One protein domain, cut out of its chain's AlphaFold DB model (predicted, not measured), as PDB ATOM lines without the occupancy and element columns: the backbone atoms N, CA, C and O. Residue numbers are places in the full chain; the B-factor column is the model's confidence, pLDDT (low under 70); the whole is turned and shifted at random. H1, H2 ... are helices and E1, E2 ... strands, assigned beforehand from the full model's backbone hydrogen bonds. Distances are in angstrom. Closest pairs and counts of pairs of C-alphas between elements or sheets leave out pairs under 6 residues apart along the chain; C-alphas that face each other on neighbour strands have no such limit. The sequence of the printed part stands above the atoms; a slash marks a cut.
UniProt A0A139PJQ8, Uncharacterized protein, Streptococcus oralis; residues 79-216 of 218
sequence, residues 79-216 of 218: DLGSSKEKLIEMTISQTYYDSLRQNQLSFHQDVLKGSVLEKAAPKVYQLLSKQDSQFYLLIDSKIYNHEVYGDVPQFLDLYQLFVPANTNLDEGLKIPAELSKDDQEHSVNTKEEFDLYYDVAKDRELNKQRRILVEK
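What this domain is: This is residues 79 to 216 of the 218 residues of an uncharacterized protein of Streptococcus oralis (UniProt A0A139PJQ8). Small parts are loosely strung round the short helix H4 in the middle: the two-stranded ribbon E1 and E2 and the corner of H2 and H3 lie toward one end, H5 and H6 toward the other. A long unnamed stretch, residues 161 to 190, runs from H4 to the far end and folds back to H5, and residues 211 to 216 stick out at the end of H6. The printed part has 138 residues, with six named helices and four named strands in the order H1 E1 H2 H3 E2 E3 E4 H4 H5 H6; both sheets, E1 - E2 and E3 - E4, are antiparallel. The class is mixed, helices and strands, with under half of the residues in named elements. The whole is compact, with a radius of gyration of the C-alphas of 15.5 A and spans of 45 by 37 by 26 A.

How they stand to each other: E1, residues 104 to 107, and E2, residues 133 to 136, are antiparallel neighbours at 163 degrees, with N 105 and O 135 2.9 A apart, within hydrogen-bond range. H2, residues 117 to 120, and H3, residues 122 to 128, touch only at the corner by their link, closest at the C-alphas of Glu 118 and Tyr 125, 5.4 A. E3, residues 142 to 144, and E4, residues 147 to 149, form an antiparallel hairpin at 156 degrees, with N 142 and O 149 2.8 A apart, within hydrogen-bond range. The closest C-alphas of E4 and H4, residues 152 to 160, are those of Val 148 and Phe 155, 7.7 A apart. H4 and H6, residues 200 to 214, are close but not clearly touching, about perpendicular at 74 degrees; their closest C-alphas, of Val 152 and Val 200, are 7.4 A apart. H4 and H5, residues 191 to 197, are near each other, with 5 pairs of C-alphas within 10 A. H1, residues 83 to 90, is only just apart from H4, at 8.0 A. In H1, H3, H4, H5 and H6 every O i to N i+4 pair is within hydrogen-bond range; H2 is too short for one.

Where its parts are: H1 begins at C-alpha 83 (145.856, 132.638, 175.338) and is 11.2 A long. E1 spans 10.2 A and E2 10.3 A. H4, 12.1 A, begins at C-alpha 152 (142.829, 134.403, 162.905). H6, 21.4 A, ends at C-alpha 214 (140.253, 153.213, 154.082).

The domain as a whole: The C-alphas farthest apart, of Lys 130 and Asp 182, are 46.2 A apart. The printed part has no cut. The links H1 to E1 and H4 to H5 are long; in the latter, residues 174 to 175 pair antiparallel with 186 to 187. The mean pLDDT of the printed part is 83.4; residues 90 to 102 and 212 to 216 are under 70.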
ATOM      1  N   ASP A  79     138.888 137.973 170.657       90.88
ATOM      2  CA  ASP A  79     139.598 138.223 171.922       90.88
ATOM      3  C   ASP A  79     140.416 136.975 172.269       90.88
ATOM      4  O   ASP A  79     139.876 135.867 172.356       90.88
ATOM      5  N   LEU A  80     141.723 137.157 172.470       89.19
ATOM      6  CA  LEU A  80     142.646 136.075 172.801       89.19
ATOM      7  C   LEU A  80     142.388 135.433 174.171       89.19
ATOM      8  O   LEU A  80     142.978 134.398 174.479       89.19
ATOM      9  N   GLY A  81     141.547 136.025 175.019       88.31
ATOM     10  CA  GLY A  81     141.128 135.418 176.275       88.31
ATOM     11  C   GLY A  81     142.302 135.119 177.199       88.31
ATOM     12  O   GLY A  81     143.002 136.052 177.586       88.31
ATOM     13  N   SER A  82     142.479 133.844 177.570       85.75
ATOM     14  CA  SER A  82     143.607 133.349 178.379       85.75
ATOM     15  C   SER A  82     144.840 132.954 177.548       85.75
ATOM     16  O   SER A  82     145.904 132.646 178.089       85.75
ATOM     17  N   SER A  83     144.724 132.931 176.218       82.25
ATOM     18  CA  SER A  83     145.856 132.638 175.338       82.25
ATOM     19  C   SER A  83     146.812 133.822 175.216       82.25
ATOM     20  O   SER A  83     147.997 133.620 174.951       82.25
ATOM     21  N   LYS A  84     146.364 135.050 175.516       83.19
ATOM     22  CA  LYS A  84     147.250 136.225 175.566       83.19
ATOM     23  C   LYS A  84     148.360 136.083 176.608       83.19
ATOM     24  O   LYS A  84     149.473 136.513 176.335       83.19
ATOM     25  N   GLU A  85     148.109 135.457 177.760       81.31
ATOM     26  CA  GLU A  85     149.136 135.245 178.786       81.31
ATOM     27  C   GLU A  85     150.253 134.342 178.253       81.31
ATOM     28  O   GLU A  85     151.429 134.663 178.412       81.31
ATOM     29  N   LYS A  86     149.897 133.282 177.517       80.50
ATOM     30  CA  LYS A  86     150.864 132.389 176.856       80.50
ATOM     31  C   LYS A  86     151.681 133.125 175.795       80.50
ATOM     32  O   LYS A  86     152.872 132.866 175.649       80.50
ATOM     33  N   LEU A  87     151.055 134.048 175.059       76.56
ATOM     34  CA  LEU A  87     151.766 134.888 174.093       76.56
ATOM     35  C   LEU A  87     152.730 135.859 174.781       76.56
ATOM     36  O   LEU A  87     153.865 136.005 174.336       76.56
ATOM     37  N   ILE A  88     152.301 136.480 175.881       75.06
ATOM     38  CA  ILE A  88     153.129 137.392 176.677       75.06
ATOM     39  C   ILE A  88     154.357 136.662 177.227       75.06
ATOM     40  O   ILE A  88     155.459 137.195 177.128       75.06
ATOM     41  N   GLU A  89     154.190 135.443 177.751       73.69
ATOM     42  CA  GLU A  89     155.288 134.617 178.278       73.69
ATOM     43  C   GLU A  89     156.359 134.285 177.229       73.69
ATOM     44  O   GLU A  89     157.523 134.093 177.583       73.69
ATOM     45  N   MET A  90     155.998 134.250 175.943       69.00
ATOM     46  CA  MET A  90     156.971 134.075 174.867       69.00
ATOM     47  C   MET A  90     157.715 135.355 174.490       69.00
ATOM     48  O   MET A  90     158.835 135.283 173.996       69.00
ATOM     49  N   THR A  91     157.093 136.523 174.626       62.91
ATOM     50  CA  THR A  91     157.666 137.770 174.102       62.91
ATOM     51  C   THR A  91     158.598 138.447 175.105       62.91
ATOM     52  O   THR A  91     158.372 138.392 176.314       62.91
ATOM     53  N   ILE A  92     159.643 139.133 174.619       51.81
ATOM     54  CA  ILE A  92     160.442 140.028 175.476       51.81
ATOM     55  C   ILE A  92     159.494 141.092 175.994       51.81
ATOM     56  O   ILE A  92     159.053 141.970 175.253       51.81
ATOM     57  N   SER A  93     159.222 141.056 177.286       49.47
ATOM     58  CA  SER A  93     158.717 142.215 177.996       49.47
ATOM     59  C   SER A  93     159.812 143.290 177.987       49.47
ATOM     60  O   SER A  93     160.562 143.437 178.949       49.47
ATOM     61  N   GLN A  94     159.968 144.016 176.875       41.84
ATOM     62  CA  GLN A  94     160.670 145.303 176.873       41.84
ATOM     63  C   GLN A  94     159.716 146.485 176.817       41.84
ATOM     64  O   GLN A  94     160.084 147.545 177.307       41.84
ATOM     65  N   THR A  95     158.452 146.281 176.441       47.59
ATOM     66  CA  THR A  95     157.327 146.997 177.046       47.59
ATOM     67  C   THR A  95     156.048 146.169 176.903       47.59
ATOM     68  O   THR A  95     155.864 145.485 175.906       47.59
ATOM     69  N   TYR A  96     155.115 146.309 177.847       48.16
ATOM     70  CA  TYR A  96     153.697 145.910 177.739       48.16
ATOM     71  C   TYR A  96     153.023 146.284 176.394       48.16
ATOM     72  O   TYR A  96     151.938 145.806 176.097       48.16
ATOM     73  N   TYR A  97     153.646 147.142 175.577       52.69
ATOM     74  CA  TYR A  97     153.145 147.562 174.278       52.69
ATOM     75  C   TYR A  97     153.438 146.576 173.140       52.69
ATOM     76  O   TYR A  97     152.632 146.533 172.219       52.69
ATOM     77  N   ASP A  98     154.498 145.761 173.195       52.44
ATOM     78  CA  ASP A  98     154.833 144.826 172.103       52.44
ATOM     79  C   ASP A  98     153.730 143.768 171.910       52.44
ATOM     80  O   ASP A  98     153.371 143.435 170.785       52.44
ATOM     81  N   SER A  99     153.107 143.302 173.000       53.19
ATOM     82  CA  SER A  99     152.002 142.332 172.960       53.19
ATOM     83  C   SER A  99     150.656 142.922 172.510       53.19
ATOM     84  O   SER A  99     149.682 142.185 172.359       53.19
ATOM     85  N   LEU A 100     150.567 144.247 172.331       56.19
ATOM     86  CA  LEU A 100     149.332 144.958 171.971       56.19
ATOM     87  C   LEU A 100     149.338 145.483 170.536       56.19
ATOM     88  O   LEU A 100     148.353 146.107 170.136       56.19
ATOM     89  N   ARG A 101     150.435 145.312 169.793       63.44
ATOM     90  CA  ARG A 101     150.676 146.031 168.541       63.44
ATOM     91  C   ARG A 101     150.909 145.100 167.359       63.44
ATOM     92  O   ARG A 101     151.286 143.943 167.508       63.44
ATOM     93  N   GLN A 102     150.609 145.626 166.174       64.75
ATOM     94  CA  GLN A 102     150.442 144.862 164.942       64.75
ATOM     95  C   GLN A 102     151.695 144.064 164.571       64.75
ATOM     96  O   GLN A 102     152.714 144.639 164.200       64.75
ATOM     97  N   ASN A 103     151.560 142.733 164.577       70.94
ATOM     98  CA  ASN A 103     152.438 141.779 163.895       70.94
ATOM     99  C   ASN A 103     153.941 141.954 164.158       70.94
ATOM    100  O   ASN A 103     154.778 141.566 163.343       70.94
ATOM    101  N   GLN A 104     154.284 142.534 165.298       76.12
ATOM    102  CA  GLN A 104     155.643 142.676 165.773       76.12
ATOM    103  C   GLN A 104     155.846 141.649 166.868       76.12
ATOM    104  O   GLN A 104     155.042 141.542 167.793       76.12
ATOM    105  N   LEU A 105     156.933 140.895 166.768       73.69
ATOM    106  CA  LEU A 105     157.305 139.975 167.817       73.69
ATOM    107  C   LEU A 105     158.763 140.148 168.190       73.69
ATOM    108  O   LEU A 105     159.665 140.083 167.353       73.69
ATOM    109  N   SER A 106     158.963 140.339 169.482       75.06
ATOM    110  CA  SER A 106     160.265 140.414 170.114       75.06
ATOM    111  C   SER A 106     160.452 139.123 170.921       75.06
ATOM    112  O   SER A 106     159.572 138.779 171.710       75.06
ATOM    113  N   PHE A 107     161.606 138.454 170.823       72.75
ATOM    114  CA  PHE A 107     161.949 137.276 171.641       72.75
ATOM    115  C   PHE A 107     163.352 137.360 172.232       72.75
ATOM    116  O   PHE A 107     164.296 137.792 171.563       72.75
ATOM    117  N   HIS A 108     163.487 136.894 173.477       74.50
ATOM    118  CA  HIS A 108     164.796 136.610 174.033       74.50
ATOM    119  C   HIS A 108     165.369 135.378 173.329       74.50
ATOM    120  O   HIS A 108     164.650 134.488 172.871       74.50
ATOM    121  N   GLN A 109     166.688 135.292 173.249       76.44
ATOM    122  CA  GLN A 109     167.329 134.134 172.619       76.44
ATOM    123  C   GLN A 109     167.006 132.785 173.305       76.44
ATOM    124  O   GLN A 109     167.117 131.734 172.673       76.44
ATOM    125  N   ASP A 110     166.619 132.791 174.586       78.25
ATOM    126  CA  ASP A 110     166.413 131.603 175.424       78.25
ATOM    127  C   ASP A 110     164.971 131.064 175.437       78.25
ATOM    128  O   ASP A 110     164.780 129.877 175.717       78.25
ATOM    129  N   VAL A 111     163.971 131.872 175.064       78.25
ATOM    130  CA  VAL A 111     162.547 131.471 175.075       78.25
ATOM    131  C   VAL A 111     162.155 130.539 173.924       78.25
ATOM    132  O   VAL A 111     161.159 129.830 174.014       78.25
ATOM    133  N   LEU A 112     162.949 130.484 172.851       82.56
ATOM    134  CA  LEU A 112     162.631 129.667 171.673       82.56
ATOM    135  C   LEU A 112     162.923 128.174 171.870       82.56
ATOM    136  O   LEU A 112     162.500 127.349 171.057       82.56
ATOM    137  N   LYS A 113     163.669 127.799 172.911       87.25
ATOM    138  CA  LYS A 113     164.089 126.411 173.122       87.25
ATOM    139  C   LYS A 113     162.876 125.494 173.307       87.25
ATOM    140  O   LYS A 113     162.070 125.699 174.208       87.25
ATOM    141  N   GLY A 114     162.786 124.432 172.504       87.94
ATOM    142  CA  GLY A 114     161.657 123.496 172.548       87.94
ATOM    143  C   GLY A 114     160.394 123.990 171.833       87.94
ATOM    144  O   GLY A 114     159.386 123.280 171.846       87.94
ATOM    145  N   SER A 115     160.449 125.159 171.187       90.19
ATOM    146  CA  SER A 115     159.400 125.617 170.276       90.19
ATOM    147  C   SER A 115     159.304 124.731 169.031       90.19
ATOM    148  O   SER A 115     160.248 124.030 168.647       90.19
ATOM    149  N   VAL A 116     158.157 124.776 168.355       92.69
ATOM    150  CA  VAL A 116     157.961 124.079 167.073       92.69
ATOM    151  C   VAL A 116     158.947 124.581 166.002       92.69
ATOM    152  O   VAL A 116     159.389 123.796 165.152       92.69
ATOM    153  N   LEU A 117     159.358 125.852 166.076       90.94
ATOM    154  CA  LEU A 117     160.279 126.514 165.150       90.94
ATOM    155  C   LEU A 117     161.615 125.775 165.009       90.94
ATOM    156  O   LEU A 117     162.150 125.707 163.902       90.94
ATOM    157  N   GLU A 118     162.119 125.174 166.095       92.00
ATOM    158  CA  GLU A 118     163.378 124.414 166.118       92.00
ATOM    159  C   GLU A 118     163.407 123.322 165.034       92.00
ATOM    160  O   GLU A 118     164.428 123.104 164.379       92.00
ATOM    161  N   LYS A 119     162.261 122.670 164.803       94.56
ATOM    162  CA  LYS A 119     162.110 121.600 163.805       94.56
ATOM    163  C   LYS A 119     161.524 122.100 162.490       94.56
ATOM    164  O   LYS A 119     161.964 121.659 161.433       94.56
ATOM    165  N   ALA A 120     160.534 122.991 162.550       94.12
ATOM    166  CA  ALA A 120     159.805 123.454 161.372       94.12
ATOM    167  C   ALA A 120     160.643 124.392 160.486       94.12
ATOM    168  O   ALA A 120     160.560 124.329 159.260       94.12
ATOM    169  N   ALA A 121     161.479 125.240 161.095       91.25
ATOM    170  CA  ALA A 121     162.289 126.230 160.393       91.25
ATOM    171  C   ALA A 121     163.668 126.405 161.064       91.25
ATOM    172  O   ALA A 121     163.983 127.483 161.575       91.25
ATOM    173  N   PRO A 122     164.551 125.388 161.013       91.56
ATOM    174  CA  PRO A 122     165.798 125.363 161.784       91.56
ATOM    175  C   PRO A 122     166.744 126.532 161.474       91.56
ATOM    176  O   PRO A 122     167.478 126.984 162.348       91.56
ATOM    177  N   LYS A 123     166.720 127.063 160.243       91.00
ATOM    178  CA  LYS A 123     167.507 128.252 159.873       91.00
ATOM    179  C   LYS A 123     166.996 129.527 160.550       91.00
ATOM    180  O   LYS A 123     167.805 130.344 160.975       91.00
ATOM    181  N   VAL A 124     165.674 129.687 160.635       88.06
ATOM    182  CA  VAL A 124     165.036 130.828 161.307       88.06
ATOM    183  C   VAL A 124     165.283 130.718 162.805       88.06
ATOM    184  O   VAL A 124     165.777 131.666 163.400       88.06
ATOM    185  N   TYR A 125     165.071 129.531 163.378       89.25
ATOM    186  CA  TYR A 125     165.414 129.241 164.767       89.25
ATOM    187  C   TYR A 125     166.871 129.609 165.077       89.25
ATOM    188  O   TYR A 125     167.133 130.414 165.961       89.25
ATOM    189  N   GLN A 126     167.829 129.112 164.286       89.50
ATOM    190  CA  GLN A 126     169.246 129.415 164.491       89.50
ATOM    191  C   GLN A 126     169.556 130.914 164.389       89.50
ATOM    192  O   GLN A 126     170.479 131.384 165.048       89.50
ATOM    193  N   LEU A 127     168.849 131.660 163.538       88.31
ATOM    194  CA  LEU A 127     169.026 133.104 163.437       88.31
ATOM    195  C   LEU A 127     168.518 133.808 164.701       88.31
ATOM    196  O   LEU A 127     169.255 134.610 165.270       88.31
ATOM    197  N   LEU A 128     167.304 133.473 165.139       84.62
ATOM    198  CA  LEU A 128     166.641 134.108 166.278       84.62
ATOM    199  C   LEU A 128     167.254 133.707 167.629       84.62
ATOM    200  O   LEU A 128     167.241 134.497 168.563       84.62
ATOM    201  N   SER A 129     167.860 132.524 167.742       86.38
ATOM    202  CA  SER A 129     168.526 132.065 168.973       86.38
ATOM    203  C   SER A 129     169.931 132.649 169.196       86.38
ATOM    204  O   SER A 129     170.611 132.237 170.133       86.38
ATOM    205  N   LYS A 130     170.426 133.549 168.333       88.81
ATOM    206  CA  LYS A 130     171.777 134.136 168.475       88.81
ATOM    207  C   LYS A 130     171.845 135.319 169.430       88.81
ATOM    208  O   LYS A 130     172.911 135.584 169.975       88.81
ATOM    209  N   GLN A 131     170.763 136.078 169.501       85.62
ATOM    210  CA  GLN A 131     170.646 137.305 170.273       85.62
ATOM    211  C   GLN A 131     169.166 137.647 170.402       85.62
ATOM    212  O   GLN A 131     168.350 137.189 169.598       85.62
ATOM    213  N   ASP A 132     168.845 138.508 171.358       82.06
ATOM    214  CA  ASP A 132     167.520 139.112 171.444       82.06
ATOM    215  C   ASP A 132     167.149 139.729 170.092       82.06
ATOM    216  O   ASP A 132     167.932 140.463 169.478       82.06
ATOM    217  N   SER A 133     165.980 139.348 169.593       77.12
ATOM    218  CA  SER A 133     165.585 139.605 168.214       77.12
ATOM    219  C   SER A 133     164.172 140.153 168.163       77.12
ATOM    220  O   SER A 133     163.296 139.708 168.898       77.12
ATOM    221  N   GLN A 134     163.954 141.087 167.244       77.12
ATOM    222  CA  GLN A 134     162.639 141.594 166.882       77.12
ATOM    223  C   GLN A 134     162.411 141.320 165.403       77.12
ATOM    224  O   GLN A 134     163.297 141.556 164.577       77.12
ATOM    225  N   PHE A 135     161.230 140.827 165.060       76.81
ATOM    226  CA  PHE A 135     160.822 140.694 163.675       76.81
ATOM    227  C   PHE A 135     159.391 141.164 163.476       76.81
ATOM    228  O   PHE A 135     158.568 141.179 164.390       76.81
ATOM    229  N   TYR A 136     159.123 141.538 162.234       77.44
ATOM    230  CA  TYR A 136     157.848 142.060 161.798       77.44
ATOM    231  C   TYR A 136     157.244 141.100 160.777       77.44
ATOM    232  O   TYR A 136     157.932 140.641 159.861       77.44
ATOM    233  N   LEU A 137     155.966 140.782 160.948       78.31
ATOM    234  CA  LEU A 137     155.236 139.813 160.147       78.31
ATOM    235  C   LEU A 137     154.295 140.535 159.180       78.31
ATOM    236  O   LEU A 137     153.348 141.218 159.569       78.31
ATOM    237  N   LEU A 138     154.541 140.350 157.888       79.75
ATOM    238  CA  LEU A 138     153.636 140.796 156.835       79.75
ATOM    239  C   LEU A 138     152.638 139.680 156.544       79.75
ATOM    240  O   LEU A 138     152.877 138.811 155.709       79.75
ATOM    241  N   ILE A 139     151.555 139.684 157.311       81.75
ATOM    242  CA  ILE A 139     150.458 138.721 157.242       81.75
ATOM    243  C   ILE A 139     149.122 139.476 157.227       81.75
ATOM    244  O   ILE A 139     149.056 140.650 157.620       81.75
ATOM    245  N   ASP A 140     148.074 138.812 156.743       82.06
ATOM    246  CA  ASP A 140     146.736 139.399 156.624       82.06
ATOM    247  C   ASP A 140     146.060 139.549 157.984       82.06
ATOM    248  O   ASP A 140     145.266 140.473 158.179       82.06
ATOM    249  N   SER A 141     146.405 138.677 158.933       85.12
ATOM    250  CA  SER A 141     145.963 138.810 160.312       85.12
ATOM    251  C   SER A 141     146.650 139.984 161.003       85.12
ATOM    252  O   SER A 141     147.859 140.147 160.858       85.12
ATOM    253  N   LYS A 142     145.936 140.759 161.812       80.94
ATOM    254  CA  LYS A 142     146.503 141.829 162.638       80.94
ATOM    255  C   LYS A 142     146.086 141.621 164.089       80.94
ATOM    256  O   LYS A 142     144.967 141.185 164.350       80.94
ATOM    257  N   ILE A 143     146.974 141.975 165.016       79.88
ATOM    258  CA  ILE A 143     146.697 142.007 166.455       79.88
ATOM    259  C   ILE A 143     146.683 143.450 166.965       79.88
ATOM    260  O   ILE A 143     147.568 144.248 166.643       79.88
ATOM    261  N   TYR A 144     145.676 143.784 167.765       77.06
ATOM    262  CA  TYR A 144     145.603 145.038 168.500       77.06
ATOM    263  C   TYR A 144     144.957 144.802 169.861       77.06
ATOM    264  O   TYR A 144     143.864 144.261 169.940       77.06
ATOM    265  N   ASN A 145     145.621 145.211 170.940       76.38
ATOM    266  CA  ASN A 145     145.081 145.105 172.300       76.38
ATOM    267  C   ASN A 145     144.551 143.696 172.681       76.38
ATOM    268  O   ASN A 145     143.519 143.571 173.338       76.38
ATOM    269  N   HIS A 146     145.280 142.642 172.294       79.62
ATOM    270  CA  HIS A 146     144.901 141.223 172.447       79.62
ATOM    271  C   HIS A 146     143.697 140.758 171.616       79.62
ATOM    272  O   HIS A 146     143.180 139.670 171.853       79.62
ATOM    273  N   GLU A 147     143.263 141.552 170.648       87.12
ATOM    274  CA  GLU A 147     142.243 141.165 169.686       87.12
ATOM    275  C   GLU A 147     142.894 140.888 168.332       87.12
ATOM    276  O   GLU A 147     143.767 141.642 167.894       87.12
ATOM    277  N   VAL A 148     142.481 139.808 167.670       88.62
ATOM    278  CA  VAL A 148     143.016 139.385 166.371       88.62
ATOM    279  C   VAL A 148     141.920 139.416 165.317       88.62
ATOM    280  O   VAL A 148     140.809 138.946 165.548       88.62
ATOM    281  N   TYR A 149     142.235 139.942 164.139       87.75
ATOM    282  CA  TYR A 149     141.331 139.953 162.991       87.75
ATOM    283  C   TYR A 149     142.086 139.708 161.694       87.75
ATOM    284  O   TYR A 149     143.304 139.831 161.648       87.75
ATOM    285  N   GLY A 150     141.364 139.421 160.617       86.31
ATOM    286  CA  GLY A 150     141.873 139.474 159.251       86.31
ATOM    287  C   GLY A 150     142.323 138.142 158.667       86.31
ATOM    288  O   GLY A 150     142.266 137.996 157.449       86.31
ATOM    289  N   ASP A 151     142.699 137.192 159.527       90.56
ATOM    290  CA  ASP A 151     142.843 135.749 159.282       90.56
ATOM    291  C   ASP A 151     143.323 135.093 160.596       90.56
ATOM    292  O   ASP A 151     144.506 134.808 160.780       90.56
ATOM    293  N   VAL A 152     142.435 134.926 161.579       91.81
ATOM    294  CA  VAL A 152     142.829 134.403 162.905       91.81
ATOM    295  C   VAL A 152     143.525 133.026 162.832       91.81
ATOM    296  O   VAL A 152     144.506 132.842 163.548       91.81
ATOM    297  N   PRO A 153     143.135 132.079 161.952       93.38
ATOM    298  CA  PRO A 153     143.889 130.844 161.751       93.38
ATOM    299  C   PRO A 153     145.345 131.082 161.335       93.38
ATOM    300  O   PRO A 153     146.241 130.466 161.903       93.38
ATOM    301  N   GLN A 154     145.604 132.007 160.400       91.62
ATOM    302  CA  GLN A 154     146.973 132.363 160.001       91.62
ATOM    303  C   GLN A 154     147.787 132.901 161.185       91.62
ATOM    304  O   GLN A 154     148.966 132.564 161.316       91.62
ATOM    305  N   PHE A 155     147.166 133.709 162.050       89.38
ATOM    306  CA  PHE A 155     147.786 134.162 163.293       89.38
ATOM    307  C   PHE A 155     148.124 132.974 164.204       89.38
ATOM    308  O   PHE A 155     149.276 132.815 164.597       89.38
ATOM    309  N   LEU A 156     147.154 132.110 164.512       90.81
ATOM    310  CA  LEU A 156     147.351 130.985 165.431       90.81
ATOM    311  C   LEU A 156     148.424 130.014 164.923       90.81
ATOM    312  O   LEU A 156     149.335 129.673 165.674       90.81
ATOM    313  N   ASP A 157     148.382 129.641 163.641       90.88
ATOM    314  CA  ASP A 157     149.357 128.737 163.018       90.88
ATOM    315  C   ASP A 157     150.782 129.299 163.083       90.88
ATOM    316  O   ASP A 157     151.746 128.579 163.360       90.88
ATOM    317  N   LEU A 158     150.931 130.603 162.843       88.62
ATOM    318  CA  LEU A 158     152.224 131.269 162.904       88.62
ATOM    319  C   LEU A 158     152.745 131.346 164.339       88.62
ATOM    320  O   LEU A 158     153.907 131.028 164.585       88.62
ATOM    321  N   TYR A 159     151.899 131.740 165.289       86.44
ATOM    322  CA  TYR A 159     152.287 131.869 166.692       86.44
ATOM    323  C   TYR A 159     152.548 130.507 167.347       86.44
ATOM    324  O   TYR A 159     153.425 130.399 168.207       86.44
ATOM    325  N   GLN A 160     151.902 129.441 166.864       89.88
ATOM    326  CA  GLN A 160     152.180 128.061 167.260       89.88
ATOM    327  C   GLN A 160     153.636 127.654 166.990       89.88
ATOM    328  O   GLN A 160     154.174 126.799 167.697       89.88
ATOM    329  N   LEU A 161     154.307 128.275 166.008       89.88
ATOM    330  CA  LEU A 161     155.724 128.019 165.749       89.88
ATOM    331  C   LEU A 161     156.604 128.398 166.942       89.88
ATOM    332  O   LEU A 161     157.629 127.757 167.161       89.88
ATOM    333  N   PHE A 162     156.217 129.408 167.716       85.50
ATOM    334  CA  PHE A 162     157.058 130.003 168.754       85.50
ATOM    335  C   PHE A 162     156.842 129.388 170.144       85.50
ATOM    336  O   PHE A 162     157.692 129.550 171.016       85.50
ATOM    337  N   VAL A 163     155.776 128.607 170.332       86.44
ATOM    338  CA  VAL A 163     155.498 127.829 171.553       86.44
ATOM    339  C   VAL A 163     155.881 126.347 171.395       86.44
ATOM    340  O   VAL A 163     156.059 125.855 170.274       86.44
ATOM    341  N   PRO A 164     155.968 125.582 172.500       90.50
ATOM    342  CA  PRO A 164     155.951 124.121 172.456       90.50
ATOM    343  C   PRO A 164     154.734 123.551 171.711       90.50
ATOM    344  O   PRO A 164     153.637 124.103 171.748       90.50
ATOM    345  N   ALA A 165     154.907 122.387 171.079       91.12
ATOM    346  CA  ALA A 165     153.868 121.750 170.257       91.12
ATOM    347  C   ALA A 165     152.584 121.369 171.021       91.12
ATOM    348  O   ALA A 165     151.544 121.166 170.408       91.12
ATOM    349  N   ASN A 166     152.665 121.211 172.343       91.06
ATOM    350  CA  ASN A 166     151.536 120.871 173.208       91.06
ATOM    351  C   ASN A 166     150.848 122.102 173.817       91.06
ATOM    352  O   ASN A 166     149.941 121.941 174.634       91.06
ATOM    353  N   THR A 167     151.288 123.313 173.473       90.62
ATOM    354  CA  THR A 167     150.624 124.538 173.908       90.62
ATOM    355  C   THR A 167     149.345 124.731 173.111       90.62
ATOM    356  O   THR A 167     149.384 124.813 171.891       90.62
ATOM    357  N   ASN A 168     148.218 124.817 173.811       92.38
ATOM    358  CA  ASN A 168     146.917 125.098 173.218       92.38
ATOM    359  C   ASN A 168     146.715 126.617 173.106       92.38
ATOM    360  O   ASN A 168     146.544 127.270 174.137       92.38
ATOM    361  N   LEU A 169     146.774 127.174 171.895       91.44
ATOM    362  CA  LEU A 169     146.544 128.604 171.636       91.44
ATOM    363  C   LEU A 169     145.066 128.952 171.395       91.44
ATOM    364  O   LEU A 169     144.726 130.129 171.325       91.44
ATOM    365  N   ASP A 170     144.197 127.945 171.302       94.56
ATOM    366  CA  ASP A 170     142.749 128.123 171.167       94.56
ATOM    367  C   ASP A 170     142.051 128.267 172.528       94.56
ATOM    368  O   ASP A 170     140.852 128.533 172.606       94.56
ATOM    369  N   GLU A 171     142.787 128.082 173.628       93.94
ATOM    370  CA  GLU A 171     142.223 128.114 174.972       93.94
ATOM    371  C   GLU A 171     141.712 129.512 175.337       93.94
ATOM    372  O   GLU A 171     142.473 130.484 175.357       93.94
ATOM    373  N   GLY A 172     140.425 129.599 175.667       93.50
ATOM    374  CA  GLY A 172     139.779 130.818 176.129       93.50
ATOM    375  C   GLY A 172     139.509 131.856 175.041       93.50
ATOM    376  O   GLY A 172     139.064 132.949 175.397       93.50
ATOM    377  N   LEU A 173     139.752 131.556 173.757       95.62
ATOM    378  CA  LEU A 173     139.441 132.489 172.672       95.62
ATOM    379  C   LEU A 173     137.945 132.809 172.662       95.62
ATOM    380  O   LEU A 173     137.107 131.925 172.857       95.62
ATOM    381  N   LYS A 174     137.601 134.069 172.384       96.69
ATOM    382  CA  LYS A 174     136.208 134.485 172.196       96.69
ATOM    383  C   LYS A 174     135.978 134.956 170.776       96.69
ATOM    384  O   LYS A 174     136.577 135.932 170.326       96.69
ATOM    385  N   ILE A 175     135.079 134.266 170.092       97.06
ATOM    386  CA  ILE A 175     134.659 134.570 168.733       97.06
ATOM    387  C   ILE A 175     133.399 135.441 168.824       97.06
ATOM    388  O   ILE A 175     132.403 134.980 169.389       97.06
ATOM    389  N   PRO A 176     133.410 136.678 168.297       95.94
ATOM    390  CA  PRO A 176     132.210 137.505 168.236       95.94
ATOM    391  C   PRO A 176     131.228 136.965 167.185       95.94
ATOM    392  O   PRO A 176     131.634 136.288 166.235       95.94
ATOM    393  N   ALA A 177     129.943 137.297 167.323       96.12
ATOM    394  CA  ALA A 177     128.875 136.818 166.441       96.12
ATOM    395  C   ALA A 177     129.135 137.107 164.952       96.12
ATOM    396  O   ALA A 177     128.852 136.286 164.087       96.12
ATOM    397  N   GLU A 178     129.738 138.251 164.634       94.81
ATOM    398  CA  GLU A 178     130.035 138.659 163.261       94.81
ATOM    399  C   GLU A 178     131.107 137.787 162.585       94.81
ATOM    400  O   GLU A 178     131.211 137.786 161.356       94.81
ATOM    401  N   LEU A 179     131.905 137.057 163.373       95.38
ATOM    402  CA  LEU A 179     132.968 136.165 162.901       95.38
ATOM    403  C   LEU A 179     132.639 134.680 163.095       95.38
ATOM    404  O   LEU A 179     133.484 133.832 162.807       95.38
ATOM    405  N   SER A 180     131.439 134.341 163.570       97.00
ATOM    406  CA  SER A 180     131.008 132.953 163.726       97.00
ATOM    407  C   SER A 180     130.121 132.487 162.569       97.00
ATOM    408  O   SER A 180     129.509 133.277 161.845       97.00
ATOM    409  N   LYS A 181     130.047 131.170 162.363       97.50
ATOM    410  CA  LYS A 181     129.222 130.554 161.308       97.50
ATOM    411  C   LYS A 181     127.725 130.596 161.609       97.50
ATOM    412  O   LYS A 181     126.926 130.534 160.679       97.50
ATOM    413  N   ASP A 182     127.355 130.661 162.883       97.44
ATOM    414  CA  ASP A 182     125.974 130.605 163.374       97.44
ATOM    415  C   ASP A 182     125.462 131.948 163.922       97.44
ATOM    416  O   ASP A 182     124.380 131.992 164.511       97.44
ATOM    417  N   ASP A 183     126.225 133.025 163.710       96.62
ATOM    418  CA  ASP A 183     125.919 134.391 164.138       96.62
ATOM    419  C   ASP A 183     125.710 134.522 165.666       96.62
ATOM    420  O   ASP A 183     124.970 135.388 166.139       96.62
ATOM    421  N   GLN A 184     126.360 133.655 166.453       97.31
ATOM    422  CA  GLN A 184     126.397 133.702 167.920       97.31
ATOM    423  C   GLN A 184     127.820 133.911 168.447       97.31
ATOM    424  O   GLN A 184     128.800 133.568 167.785       97.31
ATOM    425  N   GLU A 185     127.937 134.479 169.647       97.44
ATOM    426  CA  GLU A 185     129.218 134.562 170.348       97.44
ATOM    427  C   GLU A 185     129.610 133.192 170.907       97.44
ATOM    428  O   GLU A 185     128.786 132.500 171.508       97.44
ATOM    429  N   HIS A 186     130.889 132.835 170.780       97.75
ATOM    430  CA  HIS A 186     131.425 131.580 171.310       97.75
ATOM    431  C   HIS A 186     132.671 131.828 172.140       97.75
ATOM    432  O   HIS A 186     133.527 132.623 171.768       97.75
ATOM    433  N   SER A 187     132.794 131.108 173.251       96.88
ATOM    434  CA  SER A 187     134.069 130.931 173.946       96.88
ATOM    435  C   SER A 187     134.552 129.517 173.673       96.88
ATOM    436  O   SER A 187     133.832 128.563 173.964       96.88
ATOM    437  N   VAL A 188     135.742 129.390 173.103       97.06
ATOM    438  CA  VAL A 188     136.315 128.107 172.697       97.06
ATOM    439  C   VAL A 188     137.538 127.792 173.541       97.06
ATOM    440  O   VAL A 188     138.180 128.680 174.103       97.06
ATOM    441  N   ASN A 189     137.818 126.503 173.687       96.38
ATOM    442  CA  ASN A 189     138.930 125.994 174.472       96.38
ATOM    443  C   ASN A 189     139.791 124.997 173.704       96.38
ATOM    444  O   ASN A 189     140.825 124.585 174.224       96.38
ATOM    445  N   THR A 190     139.389 124.582 172.503       95.31
ATOM    446  CA  THR A 190     140.175 123.682 171.657       95.31
ATOM    447  C   THR A 190     140.141 124.122 170.203       95.31
ATOM    448  O   THR A 190     139.226 124.824 169.767       95.31
ATOM    449  N   LYS A 191     141.119 123.636 169.433       94.81
ATOM    450  CA  LYS A 191     141.166 123.830 167.988       94.81
ATOM    451  C   LYS A 191     139.899 123.336 167.293       94.81
ATOM    452  O   LYS A 191     139.402 123.994 166.388       94.81
ATOM    453  N   GLU A 192     139.355 122.196 167.711       96.94
ATOM    454  CA  GLU A 192     138.141 121.639 167.111       96.94
ATOM    455  C   GLU A 192     136.923 122.539 167.345       96.94
ATOM    456  O   GLU A 192     136.102 122.692 166.443       96.94
ATOM    457  N   GLU A 193     136.806 123.151 168.528       97.56
ATOM    458  CA  GLU A 193     135.746 124.120 168.824       97.56
ATOM    459  C   GLU A 193     135.931 125.408 168.014       97.56
ATOM    460  O   GLU A 193     134.972 125.911 167.426       97.56
ATOM    461  N   PHE A 194     137.163 125.915 167.926       97.25
ATOM    462  CA  PHE A 194     137.477 127.078 167.103       97.25
ATOM    463  C   PHE A 194     137.137 126.824 165.626       97.25
ATOM    464  O   PHE A 194     136.364 127.573 165.033       97.25
ATOM    465  N   ASP A 195     137.622 125.718 165.052       96.75
ATOM    466  CA  ASP A 195     137.374 125.333 163.659       96.75
ATOM    467  C   ASP A 195     135.878 125.063 163.393       96.75
ATOM    468  O   ASP A 195     135.394 125.258 162.269       96.75
ATOM    469  N   LEU A 196     135.120 124.632 164.411       97.75
ATOM    470  CA  LEU A 196     133.673 124.442 164.330       97.75
ATOM    471  C   LEU A 196     132.944 125.781 164.180       97.75
ATOM    472  O   LEU A 196     132.149 125.911 163.244       97.75
ATOM    473  N   TYR A 197     133.237 126.764 165.034       97.88
ATOM    474  CA  TYR A 197     132.454 128.000 165.129       97.88
ATOM    475  C   TYR A 197     132.987 129.169 164.299       97.88
ATOM    476  O   TYR A 197     132.183 129.943 163.787       97.88
ATOM    477  N   TYR A 198     134.301 129.309 164.132       97.56
ATOM    478  CA  TYR A 198     134.906 130.461 163.462       97.56
ATOM    479  C   TYR A 198     134.727 130.411 161.938       97.56
ATOM    480  O   TYR A 198     134.991 129.395 161.287       97.56
ATOM    481  N   ASP A 199     134.305 131.528 161.348       97.06
ATOM    482  CA  ASP A 199     134.127 131.689 159.908       97.06
ATOM    483  C   ASP A 199     135.275 132.507 159.296       97.06
ATOM    484  O   ASP A 199     135.238 133.736 159.188       97.06
ATOM    485  N   VAL A 200     136.305 131.793 158.836       94.62
ATOM    486  CA  VAL A 200     137.469 132.394 158.164       94.62
ATOM    487  C   VAL A 200     137.096 133.155 156.890       94.62
ATOM    488  O   VAL A 200     137.775 134.115 156.522       94.62
ATOM    489  N   ALA A 201     136.031 132.753 156.189       93.38
ATOM    490  CA  ALA A 201     135.611 133.434 154.972       93.38
ATOM    491  C   ALA A 201     134.973 134.786 155.306       93.38
ATOM    492  O   ALA A 201     135.304 135.776 154.647       93.38
ATOM    493  N   LYS A 202     134.136 134.847 156.354       93.62
ATOM    494  CA  LYS A 202     133.599 136.111 156.882       93.62
ATOM    495  C   LYS A 202     134.714 137.049 157.327       93.62
ATOM    496  O   LYS A 202     134.710 138.200 156.899       93.62
ATOM    497  N   ASP A 203     135.687 136.582 158.113       91.94
ATOM    498  CA  ASP A 203     136.757 137.472 158.590       91.94
ATOM    499  C   ASP A 203     137.628 137.990 157.441       91.94
ATOM    500  O   ASP A 203     137.892 139.186 157.365       91.94
ATOM    501  N   ARG A 204     138.017 137.133 156.486       90.12
ATOM    502  CA  ARG A 204     138.778 137.573 155.303       90.12
ATOM    503  C   ARG A 204     138.004 138.579 154.456       90.12
ATOM    504  O   ARG A 204     138.598 139.519 153.932       90.12
ATOM    505  N   GLU A 205     136.698 138.390 154.291       89.44
ATOM    506  CA  GLU A 205     135.860 139.323 153.535       89.44
ATOM    507  C   GLU A 205     135.706 140.661 154.266       89.44
ATOM    508  O   GLU A 205     135.928 141.715 153.667       89.44
ATOM    509  N   LEU A 206     135.444 140.626 155.574       87.56
ATOM    510  CA  LEU A 206     135.490 141.813 156.423       87.56
ATOM    511  C   LEU A 206     136.857 142.492 156.320       87.56
ATOM    512  O   LEU A 206     136.910 143.708 156.183       87.56
ATOM    513  N   ASN A 207     137.960 141.740 156.288       84.75
ATOM    514  CA  ASN A 207     139.305 142.295 156.155       84.75
ATOM    515  C   ASN A 207     139.521 143.045 154.844       84.75
ATOM    516  O   ASN A 207     140.072 144.142 154.834       84.75
ATOM    517  N   LYS A 208     139.038 142.500 153.725       83.38
ATOM    518  CA  LYS A 208     139.071 143.220 152.446       83.38
ATOM    519  C   LYS A 208     138.263 144.508 152.521       83.38
ATOM    520  O   LYS A 208     138.725 145.544 152.056       83.38
ATOM    521  N   GLN A 209     137.079 144.463 153.129       77.81
ATOM    522  CA  GLN A 209     136.248 145.651 153.313       77.81
ATOM    523  C   GLN A 209     136.927 146.686 154.213       77.81
ATOM    524  O   GLN A 209     136.856 147.871 153.897       77.81
ATOM    525  N   ARG A 210     137.638 146.251 155.269       74.44
ATOM    526  CA  ARG A 210     138.491 147.112 156.105       74.44
ATOM    527  C   ARG A 210     139.493 147.846 155.214       74.44
ATOM    528  O   ARG A 210     139.503 149.069 155.231       74.44
ATOM    529  N   ARG A 211     140.231 147.127 154.362       70.00
ATOM    530  CA  ARG A 211     141.211 147.720 153.433       70.00
ATOM    531  C   ARG A 211     140.577 148.709 152.442       70.00
ATOM    532  O   ARG A 211     141.092 149.810 152.285       70.00
ATOM    533  N   ILE A 212     139.425 148.370 151.852       58.75
ATOM    534  CA  ILE A 212     138.720 149.204 150.854       58.75
ATOM    535  C   ILE A 212     138.086 150.464 151.467       58.75
ATOM    536  O   ILE A 212     138.093 151.523 150.845       58.75
ATOM    537  N   LEU A 213     137.497 150.377 152.667       53.12
ATOM    538  CA  LEU A 213     136.889 151.534 153.344       53.12
ATOM    539  C   LEU A 213     137.915 152.636 153.610       53.12
ATOM    540  O   LEU A 213     137.564 153.811 153.563       53.12
ATOM    541  N   VAL A 214     139.172 152.258 153.842       50.94
ATOM    542  CA  VAL A 214     140.253 153.213 154.082       50.94
ATOM    543  C   VAL A 214     140.834 153.786 152.767       50.94
ATOM    544  O   VAL A 214     141.391 154.877 152.759       50.94
ATOM    545  N   GLU A 215     140.639 153.136 151.614       45.41
ATOM    546  CA  GLU A 215     140.998 153.701 150.296       45.41
ATOM    547  C   GLU A 215     140.060 154.834 149.825       45.41
ATOM    548  O   GLU A 215     140.372 155.514 148.850       45.41
ATOM    549  N   LYS A 216     138.908 155.046 150.482       38.53
ATOM    550  CA  LYS A 216     137.861 155.995 150.048       38.53
ATOM    551  C   LYS A 216     137.926 157.399 150.667       38.53
ATOM    552  O   LYS A 216     136.946 158.134 150.551       38.53
TER     553      LYS A 216